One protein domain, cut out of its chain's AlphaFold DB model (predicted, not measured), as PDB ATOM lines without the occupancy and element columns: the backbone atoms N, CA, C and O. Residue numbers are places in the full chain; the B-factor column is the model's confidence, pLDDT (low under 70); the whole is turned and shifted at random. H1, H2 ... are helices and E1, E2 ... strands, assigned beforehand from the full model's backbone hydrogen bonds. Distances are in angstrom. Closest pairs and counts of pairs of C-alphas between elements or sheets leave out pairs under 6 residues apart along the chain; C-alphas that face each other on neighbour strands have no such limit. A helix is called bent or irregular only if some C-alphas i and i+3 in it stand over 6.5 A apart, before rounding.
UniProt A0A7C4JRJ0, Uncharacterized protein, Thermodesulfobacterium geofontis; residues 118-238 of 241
ATOM      1  N   GLU A 118     119.249 128.267 154.514       94.88
ATOM      2  CA  GLU A 118     117.831 128.448 154.199       94.88
ATOM      3  C   GLU A 118     117.291 129.786 154.723       94.88
ATOM      4  O   GLU A 118     116.648 130.529 153.980       94.88
ATOM      5  N   ALA A 119     117.599 130.146 155.975       93.12
ATOM      6  CA  ALA A 119     117.180 131.422 156.551       93.12
ATOM      7  C   ALA A 119     117.779 132.610 155.783       93.12
ATOM      8  O   ALA A 119     117.076 133.589 155.506       93.12
ATOM      9  N   LYS A 120     119.053 132.502 155.377       92.56
ATOM     10  CA  LYS A 120     119.723 133.506 154.537       92.56
ATOM     11  C   LYS A 120     119.028 133.661 153.184       92.56
ATOM     12  O   LYS A 120     118.690 134.784 152.816       92.56
ATOM     13  N   LEU A 121     118.782 132.561 152.468       94.00
ATOM     14  CA  LEU A 121     118.127 132.583 151.153       94.00
ATOM     15  C   LEU A 121     116.700 133.133 151.253       94.00
ATOM     16  O   LEU A 121     116.322 134.014 150.490       94.00
ATOM     17  N   LYS A 122     115.932 132.719 152.267       94.50
ATOM     18  CA  LYS A 122     114.584 133.248 152.520       94.50
ATOM     19  C   LYS A 122     114.588 134.755 152.792       94.50
ATOM     20  O   LYS A 122     113.665 135.450 152.371       94.50
ATOM     21  N   SER A 123     115.594 135.268 153.501       92.81
ATOM     22  CA  SER A 123     115.763 136.710 153.727       92.81
ATOM     23  C   SER A 123     116.128 137.445 152.431       92.81
ATOM     24  O   SER A 123     115.520 138.461 152.099       92.81
ATOM     25  N   GLN A 124     117.054 136.883 151.651       93.88
ATOM     26  CA  GLN A 124     117.467 137.428 150.359       93.88
ATOM     27  C   GLN A 124     116.285 137.538 149.385       93.88
ATOM     28  O   GLN A 124     116.079 138.597 148.796       93.88
ATOM     29  N   GLU A 125     115.461 136.495 149.280       94.00
ATOM     30  CA  GLU A 125     114.278 136.477 148.411       94.00
ATOM     31  C   GLU A 125     113.241 137.540 148.791       94.00
ATOM     32  O   GLU A 125     112.621 138.154 147.918       94.00
ATOM     33  N   LYS A 126     113.075 137.830 150.089       92.31
ATOM     34  CA  LYS A 126     112.212 138.937 150.532       92.31
ATOM     35  C   LYS A 126     112.722 140.278 150.012       92.31
ATOM     36  O   LYS A 126     111.920 141.084 149.547       92.31
ATOM     37  N   ILE A 127     114.029 140.522 150.076       92.31
ATOM     38  CA  ILE A 127     114.626 141.772 149.585       92.31
ATOM     39  C   ILE A 127     114.461 141.862 148.065       92.31
ATOM     40  O   ILE A 127     113.938 142.860 147.568       92.31
ATOM     41  N   LYS A 128     114.825 140.799 147.333       94.50
ATOM     42  CA  LYS A 128     114.725 140.759 145.869       94.50
ATOM     43  C   LYS A 128     113.309 141.046 145.384       94.50
ATOM     44  O   LYS A 128     113.117 141.914 144.539       94.50
ATOM     45  N   ARG A 129     112.306 140.376 145.961       90.62
ATOM     46  CA  ARG A 129     110.900 140.536 145.563       90.62
ATOM     47  C   ARG A 129     110.423 141.983 145.669       90.62
ATOM     48  O   ARG A 129     109.777 142.477 144.751       90.62
ATOM     49  N   ASN A 130     110.752 142.654 146.773       87.19
ATOM     50  CA  ASN A 130     110.337 144.039 146.986       87.19
ATOM     51  C   ASN A 130     111.055 144.998 146.024       87.19
ATOM     52  O   ASN A 130     110.422 145.872 145.439       87.19
ATOM     53  N   LEU A 131     112.362 144.818 145.814       92.50
ATOM     54  CA  LEU A 131     113.168 145.762 145.035       92.50
ATOM     55  C   LEU A 131     113.056 145.574 143.521       92.50
ATOM     56  O   LEU A 131     113.099 146.562 142.793       92.50
ATOM     57  N   LYS A 132     112.854 144.341 143.046       91.75
ATOM     58  CA  LYS A 132     112.704 144.024 141.618       91.75
ATOM     59  C   LYS A 132     111.569 144.827 140.986       91.75
ATOM     60  O   LYS A 132     111.773 145.493 139.979       91.75
ATOM     61  N   SER A 133     110.402 144.811 141.634       86.62
ATOM     62  CA  SER A 133     109.220 145.557 141.182       86.62
ATOM     63  C   SER A 133     109.405 147.074 141.240       86.62
ATOM     64  O   SER A 133     108.837 147.791 140.431       86.62
ATOM     65  N   ARG A 134     110.206 147.574 142.187       89.81
ATOM     66  CA  ARG A 134     110.419 149.013 142.372       89.81
ATOM     67  C   ARG A 134     111.324 149.622 141.301       89.81
ATOM     68  O   ARG A 134     111.165 150.796 140.988       89.81
ATOM     69  N   PHE A 135     112.295 148.857 140.815       90.88
ATOM     70  CA  PHE A 135     113.300 149.325 139.858       90.88
ATOM     71  C   PHE A 135     113.093 148.780 138.442       90.88
ATOM     72  O   PHE A 135     113.982 148.930 137.610       90.88
ATOM     73  N   ASP A 136     111.944 148.149 138.180       90.50
ATOM     74  CA  ASP A 136     111.581 147.565 136.883       90.50
ATOM     75  C   ASP A 136     112.636 146.594 136.328       90.50
ATOM     76  O   ASP A 136     112.867 146.497 135.123       90.50
ATOM     77  N   PHE A 137     113.294 145.850 137.220       94.56
ATOM     78  CA  PHE A 137     114.287 144.858 136.827       94.56
ATOM     79  C   PHE A 137     113.644 143.501 136.519       94.56
ATOM     80  O   PHE A 137     112.730 143.067 137.227       94.56
ATOM     81  N   PRO A 138     114.129 142.772 135.496       92.69
ATOM     82  CA  PRO A 138     113.631 141.441 135.180       92.69
ATOM     83  C   PRO A 138     114.108 140.387 136.179       92.69
ATOM     84  O   PRO A 138     113.449 139.359 136.286       92.69
ATOM     85  N   GLU A 139     115.191 140.636 136.923       94.56
ATOM     86  CA  GLU A 139     115.705 139.812 138.025       94.56
ATOM     87  C   GLU A 139     116.667 140.640 138.903       94.56
ATOM     88  O   GLU A 139     116.978 141.779 138.568       94.56
ATOM     89  N   ILE A 140     117.111 140.107 140.046       96.81
ATOM     90  CA  ILE A 140     118.239 140.662 140.812       96.81
ATOM     91  C   ILE A 140     119.246 139.535 141.053       96.81
ATOM     92  O   ILE A 140     119.030 138.656 141.895       96.81
ATOM     93  N   ASP A 141     120.364 139.592 140.337       96.19
ATOM     94  CA  ASP A 141     121.442 138.604 140.394       96.19
ATOM     95  C   ASP A 141     122.340 138.827 141.611       96.19
ATOM     96  O   ASP A 141     122.721 137.874 142.295       96.19
ATOM     97  N   LEU A 142     122.632 140.094 141.931       96.12
ATOM     98  CA  LEU A 142     123.522 140.448 143.034       96.12
ATOM     99  C   LEU A 142     122.933 141.519 143.953       96.12
ATOM    100  O   LEU A 142     122.414 142.543 143.511       96.12
ATOM    101  N   ILE A 143     123.085 141.301 145.258       96.06
ATOM    102  CA  ILE A 143     122.855 142.323 146.279       96.06
ATOM    103  C   ILE A 143     124.208 142.667 146.892       96.06
ATOM    104  O   ILE A 143     124.871 141.809 147.474       96.06
ATOM    105  N   ILE A 144     124.597 143.925 146.756       96.62
ATOM    106  CA  ILE A 144     125.783 144.523 147.356       96.62
ATOM    107  C   ILE A 144     125.287 145.382 148.517       96.62
ATOM    108  O   ILE A 144     124.316 146.118 148.368       96.62
ATOM    109  N   THR A 145     125.921 145.298 149.682       96.12
ATOM    110  CA  THR A 145     125.520 146.097 150.846       96.12
ATOM    111  C   THR A 145     126.718 146.812 151.441       96.12
ATOM    112  O   THR A 145     127.746 146.175 151.669       96.12
ATOM    113  N   HIS A 146     126.558 148.086 151.787       97.00
ATOM    114  CA  HIS A 146     127.483 148.800 152.659       97.00
ATOM    115  C   HIS A 146     126.714 149.268 153.893       97.00
ATOM    116  O   HIS A 146     125.885 150.172 153.822       97.00
ATOM    117  N   VAL A 147     126.985 148.628 155.032       94.81
ATOM    118  CA  VAL A 147     126.357 148.956 156.316       94.81
ATOM    119  C   VAL A 147     127.386 149.605 157.224       94.81
ATOM    120  O   VAL A 147     128.357 148.961 157.627       94.81
ATOM    121  N   CYS A 148     127.215 150.886 157.541       92.81
ATOM    122  CA  CYS A 148     128.189 151.596 158.364       92.81
ATOM    123  C   CYS A 148     127.626 152.868 159.011       92.81
ATOM    124  O   CYS A 148     126.545 153.337 158.677       92.81
ATOM    125  N   ARG A 149     128.385 153.463 159.940       90.81
ATOM    126  CA  ARG A 149     128.127 154.838 160.403       90.81
ATOM    127  C   ARG A 149     128.469 155.828 159.295       90.81
ATOM    128  O   ARG A 149     129.493 155.646 158.639       90.81
ATOM    129  N   LEU A 150     127.710 156.914 159.178       90.44
ATOM    130  CA  LEU A 150     127.937 157.884 158.114       90.44
ATOM    131  C   LEU A 150     129.115 158.827 158.418       90.44
ATOM    132  O   LEU A 150     128.943 159.952 158.883       90.44
ATOM    133  N   VAL A 151     130.335 158.348 158.171       87.88
ATOM    134  CA  VAL A 151     131.588 159.106 158.328       87.88
ATOM    135  C   VAL A 151     132.543 158.823 157.166       87.88
ATOM    136  O   VAL A 151     132.547 157.724 156.614       87.88
ATOM    137  N   LYS A 152     133.397 159.797 156.816       85.12
ATOM    138  CA  LYS A 152     134.324 159.711 155.667       85.12
ATOM    139  C   LYS A 152     135.205 158.456 155.682       85.12
ATOM    140  O   LYS A 152     135.380 157.813 154.650       85.12
ATOM    141  N   SER A 153     135.699 158.072 156.859       86.69
ATOM    142  CA  SER A 153     136.547 156.887 157.075       86.69
ATOM    143  C   SER A 153     135.856 155.546 156.819       86.69
ATOM    144  O   SER A 153     136.522 154.515 156.841       86.69
ATOM    145  N   LYS A 154     134.542 155.521 156.564       91.00
ATOM    146  CA  LYS A 154     133.861 154.314 156.080       91.00
ATOM    147  C   LYS A 154     133.943 154.136 154.574       91.00
ATOM    148  O   LYS A 154     133.588 153.078 154.088       91.00
ATOM    149  N   GLY A 155     134.480 155.108 153.838       91.44
ATOM    150  CA  GLY A 155     134.851 154.893 152.443       91.44
ATOM    151  C   GLY A 155     133.673 154.816 151.472       91.44
ATOM    152  O   GLY A 155     133.879 154.384 150.349       91.44
ATOM    153  N   ILE A 156     132.476 155.283 151.850       93.50
ATOM    154  CA  ILE A 156     131.278 155.301 150.981       93.50
ATOM    155  C   ILE A 156     131.558 155.995 149.636       93.50
ATOM    156  O   ILE A 156     131.046 155.606 148.593       93.50
ATOM    157  N   TRP A 157     132.420 157.012 149.635       90.56
ATOM    158  CA  TRP A 157     132.842 157.700 148.416       90.56
ATOM    159  C   TRP A 157     133.535 156.768 147.405       90.56
ATOM    160  O   TRP A 157     133.409 156.989 146.203       90.56
ATOM    161  N   ARG A 158     134.234 155.714 147.859       92.75
ATOM    162  CA  ARG A 158     134.865 154.711 146.983       92.75
ATOM    163  C   ARG A 158     133.815 153.887 146.257       92.75
ATOM    164  O   ARG A 158     134.003 153.578 145.084       92.75
ATOM    165  N   ASP A 159     132.702 153.591 146.919       95.81
ATOM    166  CA  ASP A 159     131.603 152.849 146.312       95.81
ATOM    167  C   ASP A 159     131.053 153.619 145.119       95.81
ATOM    168  O   ASP A 159     130.949 153.066 144.033       95.81
ATOM    169  N   PHE A 160     130.801 154.922 145.260       95.00
ATOM    170  CA  PHE A 160     130.299 155.742 144.152       95.00
ATOM    171  C   PHE A 160     131.332 156.010 143.046       95.00
ATOM    172  O   PHE A 160     130.941 156.390 141.943       95.00
ATOM    173  N   ILE A 161     132.621 155.760 143.298       94.19
ATOM    174  CA  ILE A 161     133.643 155.678 142.243       94.19
ATOM    175  C   ILE A 161     133.570 154.323 141.529       94.19
ATOM    176  O   ILE A 161     133.665 154.282 140.308       94.19
ATOM    177  N   LEU A 162     133.395 153.220 142.265       96.38
ATOM    178  CA  LEU A 162     133.398 151.852 141.736       96.38
ATOM    179  C   LEU A 162     132.099 151.480 141.003       96.38
ATOM    180  O   LEU A 162     132.137 150.821 139.963       96.38
ATOM    181  N   LEU A 163     130.951 151.892 141.536       98.12
ATOM    182  CA  LEU A 163     129.621 151.492 141.079       98.12
ATOM    183  C   LEU A 163     129.373 151.757 139.583       98.12
ATOM    184  O   LEU A 163     128.846 150.857 138.937       98.12
ATOM    185  N   PRO A 164     129.781 152.893 138.978       97.94
ATOM    186  CA  PRO A 164     129.651 153.088 137.531       97.94
ATOM    187  C   PRO A 164     130.425 152.060 136.690       97.94
ATOM    188  O   PRO A 164     129.962 151.648 135.629       97.94
ATOM    189  N   TYR A 165     131.599 151.614 137.149       97.94
ATOM    190  CA  TYR A 165     132.360 150.570 136.456       97.94
ATOM    191  C   TYR A 165     131.678 149.209 136.588       97.94
ATOM    192  O   TYR A 165     131.610 148.467 135.608       97.94
ATOM    193  N   LEU A 166     131.145 148.899 137.773       97.94
ATOM    194  CA  LEU A 166     130.372 147.679 137.992       97.94
ATOM    195  C   LEU A 166     129.084 147.670 137.167       97.94
ATOM    196  O   LEU A 166     128.782 146.652 136.558       97.94
ATOM    197  N   ASP A 167     128.370 148.791 137.074       98.44
ATOM    198  CA  ASP A 167     127.146 148.911 136.272       98.44
ATOM    199  C   ASP A 167     127.402 148.578 134.794       98.44
ATOM    200  O   ASP A 167     126.686 147.771 134.209       98.44
ATOM    201  N   ASN A 168     128.504 149.083 134.225       98.19
ATOM    202  CA  ASN A 168     128.924 148.737 132.863       98.19
ATOM    203  C   ASN A 168     129.246 147.243 132.694       98.19
ATOM    204  O   ASN A 168     129.021 146.674 131.626       98.19
ATOM    205  N   LEU A 169     129.820 146.595 133.714       98.06
ATOM    206  CA  LEU A 169     130.061 145.151 133.676       98.06
ATOM    207  C   LEU A 169     128.749 144.371 133.766       98.06
ATOM    208  O   LEU A 169     128.595 143.375 133.064       98.06
ATOM    209  N   PHE A 170     127.804 144.829 134.582       98.06
ATOM    210  CA  PHE A 170     126.480 144.228 134.700       98.06
ATOM    211  C   PHE A 170     125.715 144.335 133.380       98.06
ATOM    212  O   PHE A 170     125.207 143.324 132.900       98.06
ATOM    213  N   GLU A 171     125.742 145.504 132.734       97.31
ATOM    214  CA  GLU A 171     125.165 145.708 131.401       97.31
ATOM    215  C   GLU A 171     125.759 144.732 130.377       97.31
ATOM    216  O   GLU A 171     125.024 143.994 129.724       97.31
ATOM    217  N   LYS A 172     127.093 144.652 130.281       98.00
ATOM    218  CA  LYS A 172     127.778 143.763 129.323       98.00
ATOM    219  C   LYS A 172     127.457 142.280 129.505       98.00
ATOM    220  O   LYS A 172     127.584 141.520 128.551       98.00
ATOM    221  N   ASN A 173     127.092 141.870 130.717       97.75
ATOM    222  CA  ASN A 173     126.821 140.475 131.056       97.75
ATOM    223  C   ASN A 173     125.324 140.188 131.258       97.75
ATOM    224  O   ASN A 173     124.986 139.086 131.675       97.75
ATOM    225  N   ASN A 174     124.434 141.144 130.958       96.69
ATOM    226  CA  ASN A 174     122.990 141.038 131.195       96.69
ATOM    227  C   ASN A 174     122.625 140.672 132.648       96.69
ATOM    228  O   ASN A 174     121.671 139.935 132.884       96.69
ATOM    229  N   LEU A 175     123.392 141.189 133.611       97.75
ATOM    230  CA  LEU A 175     123.148 141.020 135.045       97.75
ATOM    231  C   LEU A 175     122.461 142.255 135.624       97.75
ATOM    232  O   LEU A 175     122.654 143.361 135.122       97.75
ATOM    233  N   TYR A 176     121.740 142.077 136.724       97.88
ATOM    234  CA  TYR A 176     121.038 143.128 137.456       97.88
ATOM    235  C   TYR A 176     121.418 143.109 138.935       97.88
ATOM    236  O   TYR A 176     121.492 142.060 139.579       97.88
ATOM    237  N   GLY A 177     121.682 144.285 139.494       97.38
ATOM    238  CA  GLY A 177     122.226 144.429 140.836       97.38
ATOM    239  C   GLY A 177     121.520 145.484 141.668       97.38
ATOM    240  O   GLY A 177     121.024 146.487 141.165       97.38
ATOM    241  N   ILE A 178     121.529 145.293 142.981       97.31
ATOM    242  CA  ILE A 178     121.138 146.328 143.936       97.31
ATOM    243  C   ILE A 178     122.317 146.620 144.854       97.31
ATOM    244  O   ILE A 178     122.888 145.699 145.433       97.31
ATOM    245  N   TYR A 179     122.634 147.899 145.034       97.56
ATOM    246  CA  TYR A 179     123.567 148.376 146.052       97.56
ATOM    247  C   TYR A 179     122.802 149.043 147.203       97.56
ATOM    248  O   TYR A 179     122.277 150.138 147.053       97.56
ATOM    249  N   ILE A 180     122.721 148.396 148.361       96.44
ATOM    250  CA  ILE A 180     122.030 148.934 149.535       96.44
ATOM    251  C   ILE A 180     123.045 149.658 150.420       96.44
ATOM    252  O   ILE A 180     123.891 149.016 151.051       96.44
ATOM    253  N   LEU A 181     122.929 150.983 150.502       96.31
ATOM    254  CA  LEU A 181     123.656 151.777 151.489       96.31
ATOM    255  C   LEU A 181     122.781 151.951 152.729       96.31
ATOM    256  O   LEU A 181     121.817 152.713 152.700       96.31
ATOM    257  N   LEU A 182     123.130 151.240 153.802       94.19
ATOM    258  CA  LEU A 182     122.477 151.355 155.104       94.19
ATOM    259  C   LEU A 182     123.389 152.157 156.037       94.19
ATOM    260  O   LEU A 182     124.314 151.617 156.658       94.19
ATOM    261  N   SER A 183     123.173 153.464 156.087       91.62
ATOM    262  CA  SER A 183     123.969 154.388 156.873       91.62
ATOM    263  C   SER A 183     123.183 155.625 157.284       91.62
ATOM    264  O   SER A 183     122.616 156.326 156.458       91.62
ATOM    265  N   SER A 184     123.246 155.953 158.574       88.38
ATOM    266  CA  SER A 184     122.588 157.128 159.139       88.38
ATOM    267  C   SER A 184     123.547 157.920 160.025       88.38
ATOM    268  O   SER A 184     124.476 157.361 160.628       88.38
ATOM    269  N   LEU A 185     123.321 159.233 160.110       87.44
ATOM    270  CA  LEU A 185     123.942 160.079 161.139       87.44
ATOM    271  C   LEU A 185     123.266 159.913 162.502       87.44
ATOM    272  O   LEU A 185     123.893 160.147 163.537       87.44
ATOM    273  N   VAL A 186     122.005 159.489 162.510       87.12
ATOM    274  CA  VAL A 186     121.229 159.236 163.721       87.12
ATOM    275  C   VAL A 186     121.542 157.821 164.199       87.12
ATOM    276  O   VAL A 186     120.980 156.846 163.709       87.12
ATOM    277  N   ALA A 187     122.456 157.696 165.165       80.25
ATOM    278  CA  ALA A 187     122.948 156.396 165.637       80.25
ATOM    279  C   ALA A 187     121.842 155.461 166.159       80.25
ATOM    280  O   ALA A 187     121.956 154.246 166.036       80.25
ATOM    281  N   THR A 188     120.775 156.021 166.731       85.31
ATOM    282  CA  THR A 188     119.611 155.275 167.230       85.31
ATOM    283  C   THR A 188     118.588 154.942 166.143       85.31
ATOM    284  O   THR A 188     117.627 154.233 166.419       85.31
ATOM    285  N   GLY A 189     118.768 155.459 164.925       85.75
ATOM    286  CA  GLY A 189     117.748 155.442 163.883       85.75
ATOM    287  C   GLY A 189     116.604 156.429 164.140       85.75
ATOM    288  O   GLY A 189     116.593 157.165 165.131       85.75
ATOM    289  N   ARG A 190     115.654 156.447 163.201       90.44
ATOM    290  CA  ARG A 190     114.409 157.230 163.254       90.44
ATOM    291  C   ARG A 190     113.301 156.390 163.884       90.44
ATOM    292  O   ARG A 190     113.339 155.160 163.796       90.44
ATOM    293  N   SER A 191     112.324 157.031 164.522       93.38
ATOM    294  CA  SER A 191     111.222 156.289 165.143       93.38
ATOM    295  C   SER A 191     110.358 155.580 164.085       93.38
ATOM    296  O   SER A 191     110.229 156.080 162.962       93.38
ATOM    297  N   PRO A 192     109.717 154.441 164.413       94.75
ATOM    298  CA  PRO A 192     108.815 153.762 163.483       94.75
ATOM    299  C   PRO A 192     107.693 154.664 162.947       94.75
ATOM    300  O   PRO A 192     107.336 154.563 161.777       94.75
ATOM    301  N   GLN A 193     107.173 155.577 163.774       96.12
ATOM    302  CA  GLN A 193     106.118 156.522 163.400       96.12
ATOM    303  C   GLN A 193     106.601 157.543 162.363       96.12
ATOM    304  O   GLN A 193     105.882 157.851 161.412       96.12
ATOM    305  N   GLU A 194     107.824 158.060 162.521       95.00
ATOM    306  CA  GLU A 194     108.436 158.953 161.532       95.00
ATOM    307  C   GLU A 194     108.677 158.217 160.214       95.00
ATOM    308  O   GLU A 194     108.329 158.739 159.157       95.00
ATOM    309  N   VAL A 195     109.195 156.987 160.271       94.50
ATOM    310  CA  VAL A 195     109.397 156.152 159.079       94.50
ATOM    311  C   VAL A 195     108.078 155.900 158.353       94.50
ATOM    312  O   VAL A 195     107.999 156.118 157.146       94.50
ATOM    313  N   GLU A 196     107.019 155.514 159.064       96.44
ATOM    314  CA  GLU A 196     105.706 155.277 158.460       96.44
ATOM    315  C   GLU A 196     105.155 156.536 157.771       96.44
ATOM    316  O   GLU A 196     104.613 156.455 156.666       96.44
ATOM    317  N   LYS A 197     105.338 157.710 158.388       96.56
ATOM    318  CA  LYS A 197     104.962 158.995 157.792       96.56
ATOM    319  C   LYS A 197     105.737 159.262 156.497       96.56
ATOM    320  O   LYS A 197     105.121 159.585 155.485       96.56
ATOM    321  N   MET A 198     107.057 159.077 156.500       96.38
ATOM    322  CA  MET A 198     107.903 159.275 155.313       96.38
ATOM    323  C   MET A 198     107.544 158.310 154.170       96.38
ATOM    324  O   MET A 198     107.450 158.716 153.011       96.38
ATOM    325  N   VAL A 199     107.280 157.040 154.496       95.62
ATOM    326  CA  VAL A 199     106.829 156.026 153.529       95.62
ATOM    327  C   VAL A 199     105.514 156.457 152.875       95.62
ATOM    328  O   VAL A 199     105.408 156.422 151.651       95.62
ATOM    329  N   LYS A 200     104.531 156.908 153.669       96.25
ATOM    330  CA  LYS A 200     103.216 157.347 153.170       96.25
ATOM    331  C   LYS A 200     103.279 158.637 152.354       96.25
ATOM    332  O   LYS A 200     102.572 158.757 151.361       96.25
ATOM    333  N   GLU A 201     104.084 159.609 152.777       96.44
ATOM    334  CA  GLU A 201     104.094 160.941 152.165       96.44
ATOM    335  C   GLU A 201     104.923 161.030 150.882       96.44
ATOM    336  O   GLU A 201     104.638 161.884 150.038       96.44
ATOM    337  N   TYR A 202     105.978 160.221 150.748       95.12
ATOM    338  CA  TYR A 202     106.873 160.320 149.593       95.12
ATOM    339  C   TYR A 202     107.632 159.043 149.230       95.12
ATOM    340  O   TYR A 202     108.580 159.125 148.463       95.12
ATOM    341  N   CYS A 203     107.220 157.860 149.691       92.56
ATOM    342  CA  CYS A 203     107.831 156.590 149.273       92.56
ATOM    343  C   CYS A 203     109.305 156.426 149.694       92.56
ATOM    344  O   CYS A 203     110.115 155.848 148.960       92.56
ATOM    345  N   TRP A 204     109.663 156.904 150.887       93.19
ATOM    346  CA  TRP A 204     110.923 156.532 151.537       93.19
ATOM    347  C   TRP A 204     111.060 154.991 151.618       93.19
ATOM    348  O   TRP A 204     110.042 154.321 151.822       93.19
ATOM    349  N   PRO A 205     112.254 154.381 151.451       92.00
ATOM    350  CA  PRO A 205     113.595 154.973 151.307       92.00
ATOM    351  C   PRO A 205     114.042 155.189 149.845       92.00
ATOM    352  O   PRO A 205     115.230 155.174 149.533       92.00
ATOM    353  N   PHE A 206     113.109 155.299 148.896       90.75
ATOM    354  CA  PHE A 206     113.466 155.467 147.480       90.75
ATOM    355  C   PHE A 206     113.573 156.937 147.077       90.75
ATOM    356  O   PHE A 206     114.425 157.304 146.270       90.75
ATOM    357  N   GLU A 207     112.730 157.773 147.672       92.75
ATOM    358  CA  GLU A 207     112.823 159.223 147.585       92.75
ATOM    359  C   GLU A 207     113.149 159.784 148.960       92.75
ATOM    360  O   GLU A 207     112.709 159.244 149.978       92.75
ATOM    361  N   HIS A 208     113.889 160.889 148.975       95.62
ATOM    362  CA  HIS A 208     114.245 161.572 150.206       95.62
ATOM    363  C   HIS A 208     113.977 163.071 150.135       95.62
ATOM    364  O   HIS A 208     114.052 163.696 149.071       95.62
ATOM    365  N   ARG A 209     113.712 163.663 151.300       96.00
ATOM    366  CA  ARG A 209     113.533 165.105 151.495       96.00
ATOM    367  C   ARG A 209     114.611 165.653 152.427       96.00
ATOM    368  O   ARG A 209     115.089 164.976 153.329       96.00
ATOM    369  N   VAL A 210     115.015 166.897 152.188       96.69
ATOM    370  CA  VAL A 210     115.967 167.593 153.064       96.69
ATOM    371  C   VAL A 210     115.239 168.089 154.310       96.69
ATOM    372  O   VAL A 210     114.206 168.746 154.191       96.69
ATOM    373  N   GLY A 211     115.814 167.821 155.482       94.75
ATOM    374  CA  GLY A 211     115.279 168.215 156.784       94.75
ATOM    375  C   GLY A 211     114.825 167.023 157.627       94.75
ATOM    376  O   GLY A 211     114.578 165.933 157.116       94.75
ATOM    377  N   TRP A 212     114.704 167.243 158.938       92.31
ATOM    378  CA  TRP A 212     114.164 166.244 159.865       92.31
ATOM    379  C   TRP A 212     112.712 165.886 159.485       92.31
ATOM    380  O   TRP A 212     111.938 166.799 159.184       92.31
ATOM    381  N   PRO A 213     112.300 164.605 159.519       93.06
ATOM    382  CA  PRO A 213     113.024 163.447 160.047       93.06
ATOM    383  C   PRO A 213     113.927 162.721 159.047       93.06
ATOM    384  O   PRO A 213     114.502 161.714 159.425       93.06
ATOM    385  N   ASP A 214     114.070 163.182 157.808       94.75
ATOM    386  CA  ASP A 214     114.810 162.483 156.751       94.75
ATOM    387  C   ASP A 214     116.266 162.956 156.677       94.75
ATOM    388  O   ASP A 214     117.008 162.735 157.631       94.75
ATOM    389  N   LEU A 215     116.701 163.620 155.601       95.00
ATOM    390  CA  LEU A 215     118.117 163.914 155.398       95.00
ATOM    391  C   LEU A 215     118.588 165.079 156.264       95.00
ATOM    392  O   LEU A 215     118.127 166.216 156.112       95.00
ATOM    393  N   ILE A 216     119.603 164.824 157.086       93.81
ATOM    394  CA  ILE A 216     120.312 165.849 157.851       93.81
ATOM    395  C   ILE A 216     121.818 165.805 157.571       93.81
ATOM    396  O   ILE A 216     122.390 164.762 157.261       93.81
ATOM    397  N   GLY A 217     122.488 166.956 157.674       92.88
ATOM    398  CA  GLY A 217     123.947 167.054 157.570       92.88
ATOM    399  C   GLY A 217     124.537 166.334 156.347       92.88
ATOM    400  O   GLY A 217     124.155 166.593 155.208       92.88
ATOM    401  N   TYR A 218     125.479 165.422 156.597       91.06
ATOM    402  CA  TYR A 218     126.196 164.672 155.561       91.06
ATOM    403  C   TYR A 218     125.323 163.669 154.778       91.06
ATOM    404  O   TYR A 218     125.675 163.324 153.651       91.06
ATOM    405  N   GLU A 219     124.154 163.257 155.289       94.50
ATOM    406  CA  GLU A 219     123.216 162.394 154.539       94.50
ATOM    407  C   GLU A 219     122.752 163.068 153.240       94.50
ATOM    408  O   GLU A 219     122.545 162.400 152.228       94.50
ATOM    409  N   ILE A 220     122.663 164.404 153.236       95.12
ATOM    410  CA  ILE A 220     122.265 165.195 152.066       95.12
ATOM    411  C   ILE A 220     123.269 165.021 150.919       95.12
ATOM    412  O   ILE A 220     122.872 164.876 149.764       95.12
ATOM    413  N   GLU A 221     124.571 165.047 151.210       93.56
ATOM    414  CA  GLU A 221     125.608 164.875 150.184       93.56
ATOM    415  C   GLU A 221     125.637 163.447 149.645       93.56
ATOM    416  O   GLU A 221     125.726 163.236 148.437       93.56
ATOM    417  N   ILE A 222     125.484 162.469 150.532       94.88
ATOM    418  CA  ILE A 222     125.434 161.056 150.162       94.88
ATOM    419  C   ILE A 222     124.233 160.765 149.270       94.88
ATOM    420  O   ILE A 222     124.386 160.148 148.216       94.88
ATOM    421  N   TYR A 223     123.056 161.287 149.617       95.56
ATOM    422  CA  TYR A 223     121.877 161.121 148.778       95.56
ATOM    423  C   TYR A 223     122.041 161.776 147.397       95.56
ATOM    424  O   TYR A 223     121.556 161.237 146.402       95.56
ATOM    425  N   LYS A 224     122.787 162.886 147.274       95.50
ATOM    426  CA  LYS A 224     123.127 163.449 145.952       95.50
ATOM    427  C   LYS A 224     123.947 162.470 145.108       95.50
ATOM    428  O   LYS A 224     123.674 162.358 143.910       95.50
ATOM    429  N   TYR A 225     124.909 161.752 145.696       95.81
ATOM    430  CA  TYR A 225     125.656 160.711 144.980       95.81
ATOM    431  C   TYR A 225     124.749 159.555 144.558       95.81
ATOM    432  O   TYR A 225     124.764 159.183 143.385       95.81
ATOM    433  N   VAL A 226     123.899 159.066 145.466       96.50
ATOM    434  CA  VAL A 226     122.903 158.016 145.193       96.50
ATOM    435  C   VAL A 226     121.994 158.411 144.031       96.50
ATOM    436  O   VAL A 226     121.861 157.673 143.057       96.50
ATOM    437  N   LYS A 227     121.407 159.610 144.095       95.94
ATOM    438  CA  LYS A 227     120.503 160.126 143.065       95.94
ATOM    439  C   LYS A 227     121.212 160.278 141.723       95.94
ATOM    440  O   LYS A 227     120.691 159.841 140.703       95.94
ATOM    441  N   THR A 228     122.415 160.854 141.719       96.50
ATOM    442  CA  THR A 228     123.213 161.024 140.493       96.50
ATOM    443  C   THR A 228     123.573 159.681 139.867       96.50
ATOM    444  O   THR A 228     123.499 159.538 138.647       96.50
ATOM    445  N   PHE A 229     123.937 158.697 140.689       97.25
ATOM    446  CA  PHE A 229     124.218 157.344 140.235       97.25
ATOM    447  C   PHE A 229     122.968 156.692 139.634       97.25
ATOM    448  O   PHE A 229     123.004 156.301 138.473       97.25
ATOM    449  N   ASN A 230     121.843 156.672 140.357       96.00
ATOM    450  CA  ASN A 230     120.599 156.045 139.897       96.00
ATOM    451  C   ASN A 230     120.033 156.656 138.611       96.00
ATOM    452  O   ASN A 230     119.380 155.950 137.845       96.00
ATOM    453  N   LEU A 231     120.267 157.949 138.366       95.62
ATOM    454  CA  LEU A 231     119.867 158.617 137.123       95.62
ATOM    455  C   LEU A 231     120.689 158.167 135.907       95.62
ATOM    456  O   LEU A 231     120.216 158.288 134.782       95.62
ATOM    457  N   ARG A 232     121.923 157.697 136.117       96.25
ATOM    458  CA  ARG A 232     122.861 157.331 135.043       96.25
ATOM    459  C   ARG A 232     123.010 155.827 134.864       96.25
ATOM    460  O   ARG A 232     123.322 155.387 133.763       96.25
ATOM    461  N   SER A 233     122.841 155.070 135.942       97.06
ATOM    462  CA  SER A 233     123.022 153.627 135.945       97.06
ATOM    463  C   SER A 233     121.909 152.923 135.179       97.06
ATOM    464  O   SER A 233     120.765 153.391 135.154       97.06
ATOM    465  N   LYS A 234     122.224 151.772 134.594       95.75
ATOM    466  CA  LYS A 234     121.257 150.964 133.839       95.75
ATOM    467  C   LYS A 234     120.855 149.709 134.597       95.75
ATOM    468  O   LYS A 234     119.666 149.471 134.784       95.75
ATOM    469  N   ASN A 235     121.836 148.968 135.098       97.44
ATOM    470  CA  ASN A 235     121.652 147.611 135.600       97.44
ATOM    471  C   ASN A 235     121.891 147.484 137.109       97.44
ATOM    472  O   ASN A 235     121.580 146.449 137.692       97.44
ATOM    473  N   ILE A 236     122.398 148.529 137.763       98.00
ATOM    474  CA  ILE A 236     122.525 148.621 139.215       98.00
ATOM    475  C   ILE A 236     121.718 149.809 139.736       98.00
ATOM    476  O   ILE A 236     121.894 150.937 139.275       98.00
ATOM    477  N   LYS A 237     120.871 149.590 140.746       96.94
ATOM    478  CA  LYS A 237     120.193 150.673 141.485       96.94
ATOM    479  C   LYS A 237     120.575 150.678 142.956       96.94
ATOM    480  O   LYS A 237     120.859 149.640 143.549       96.94
ATOM    481  N   ALA A 238     120.587 151.873 143.533       95.94
ATOM    482  CA  ALA A 238     121.055 152.138 144.877       95.94
ATOM    483  C   ALA A 238     119.949 152.740 145.758       95.94
ATOM    484  O   ALA A 238     119.699 153.942 145.662       95.94
TER     485      ALA A 238
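This is residues 118 to 238 of the 241 residues of an uncharacterized protein of Thermodesulfobacterium geofontis (UniProt A0A7C4JRJ0). A two-stranded parallel sheet, E1 beside E2, makes the middle, with H2 and H4 side by side on one side of it and H1 on the other; H3 lies off at one end. Residues 118 to 123 of H1 stick out. The printed 121 residues run H1 E1 H2 E2 H3 H4, mostly helix, compact, radius of gyration 14.9 A, spans 40 by 30 by 27 A.

E1 is residues 142 to 147, E2 177 to 182, H2 156 to 172 (24.8 A), H4 219 to 232, H1 118 to 134 (24.9 A), H3 192 to 202. C-alpha 118 is at (117.831, 128.448, 154.199), C-alpha 232 at (122.861, 157.331, 135.043). H2 is only just irregular: C-alphas 161 and 164 are 6.7 A apart.

N 144 and O 178 of E1 and E2 are 2.8 A apart, within hydrogen-bond range. E1, H2, E2 form a strand-helix-strand unit, parallel strands joined through a helix, its crossover right-handed. H2 and H4 touch, closest C-alphas Phe 160 and Tyr 225, 6.9 A, at a shallow tilt of 14 degrees, the same way. H1 is near E1 and E2. H3 has every O i to N i+4 pair within hydrogen-bond range, H1 and H2 11 of 13, H4 9 of 10.

The printed part has no cut. The H3 to H4 link, 16 residues, is long. No printed residue is under 70 in pLDDT.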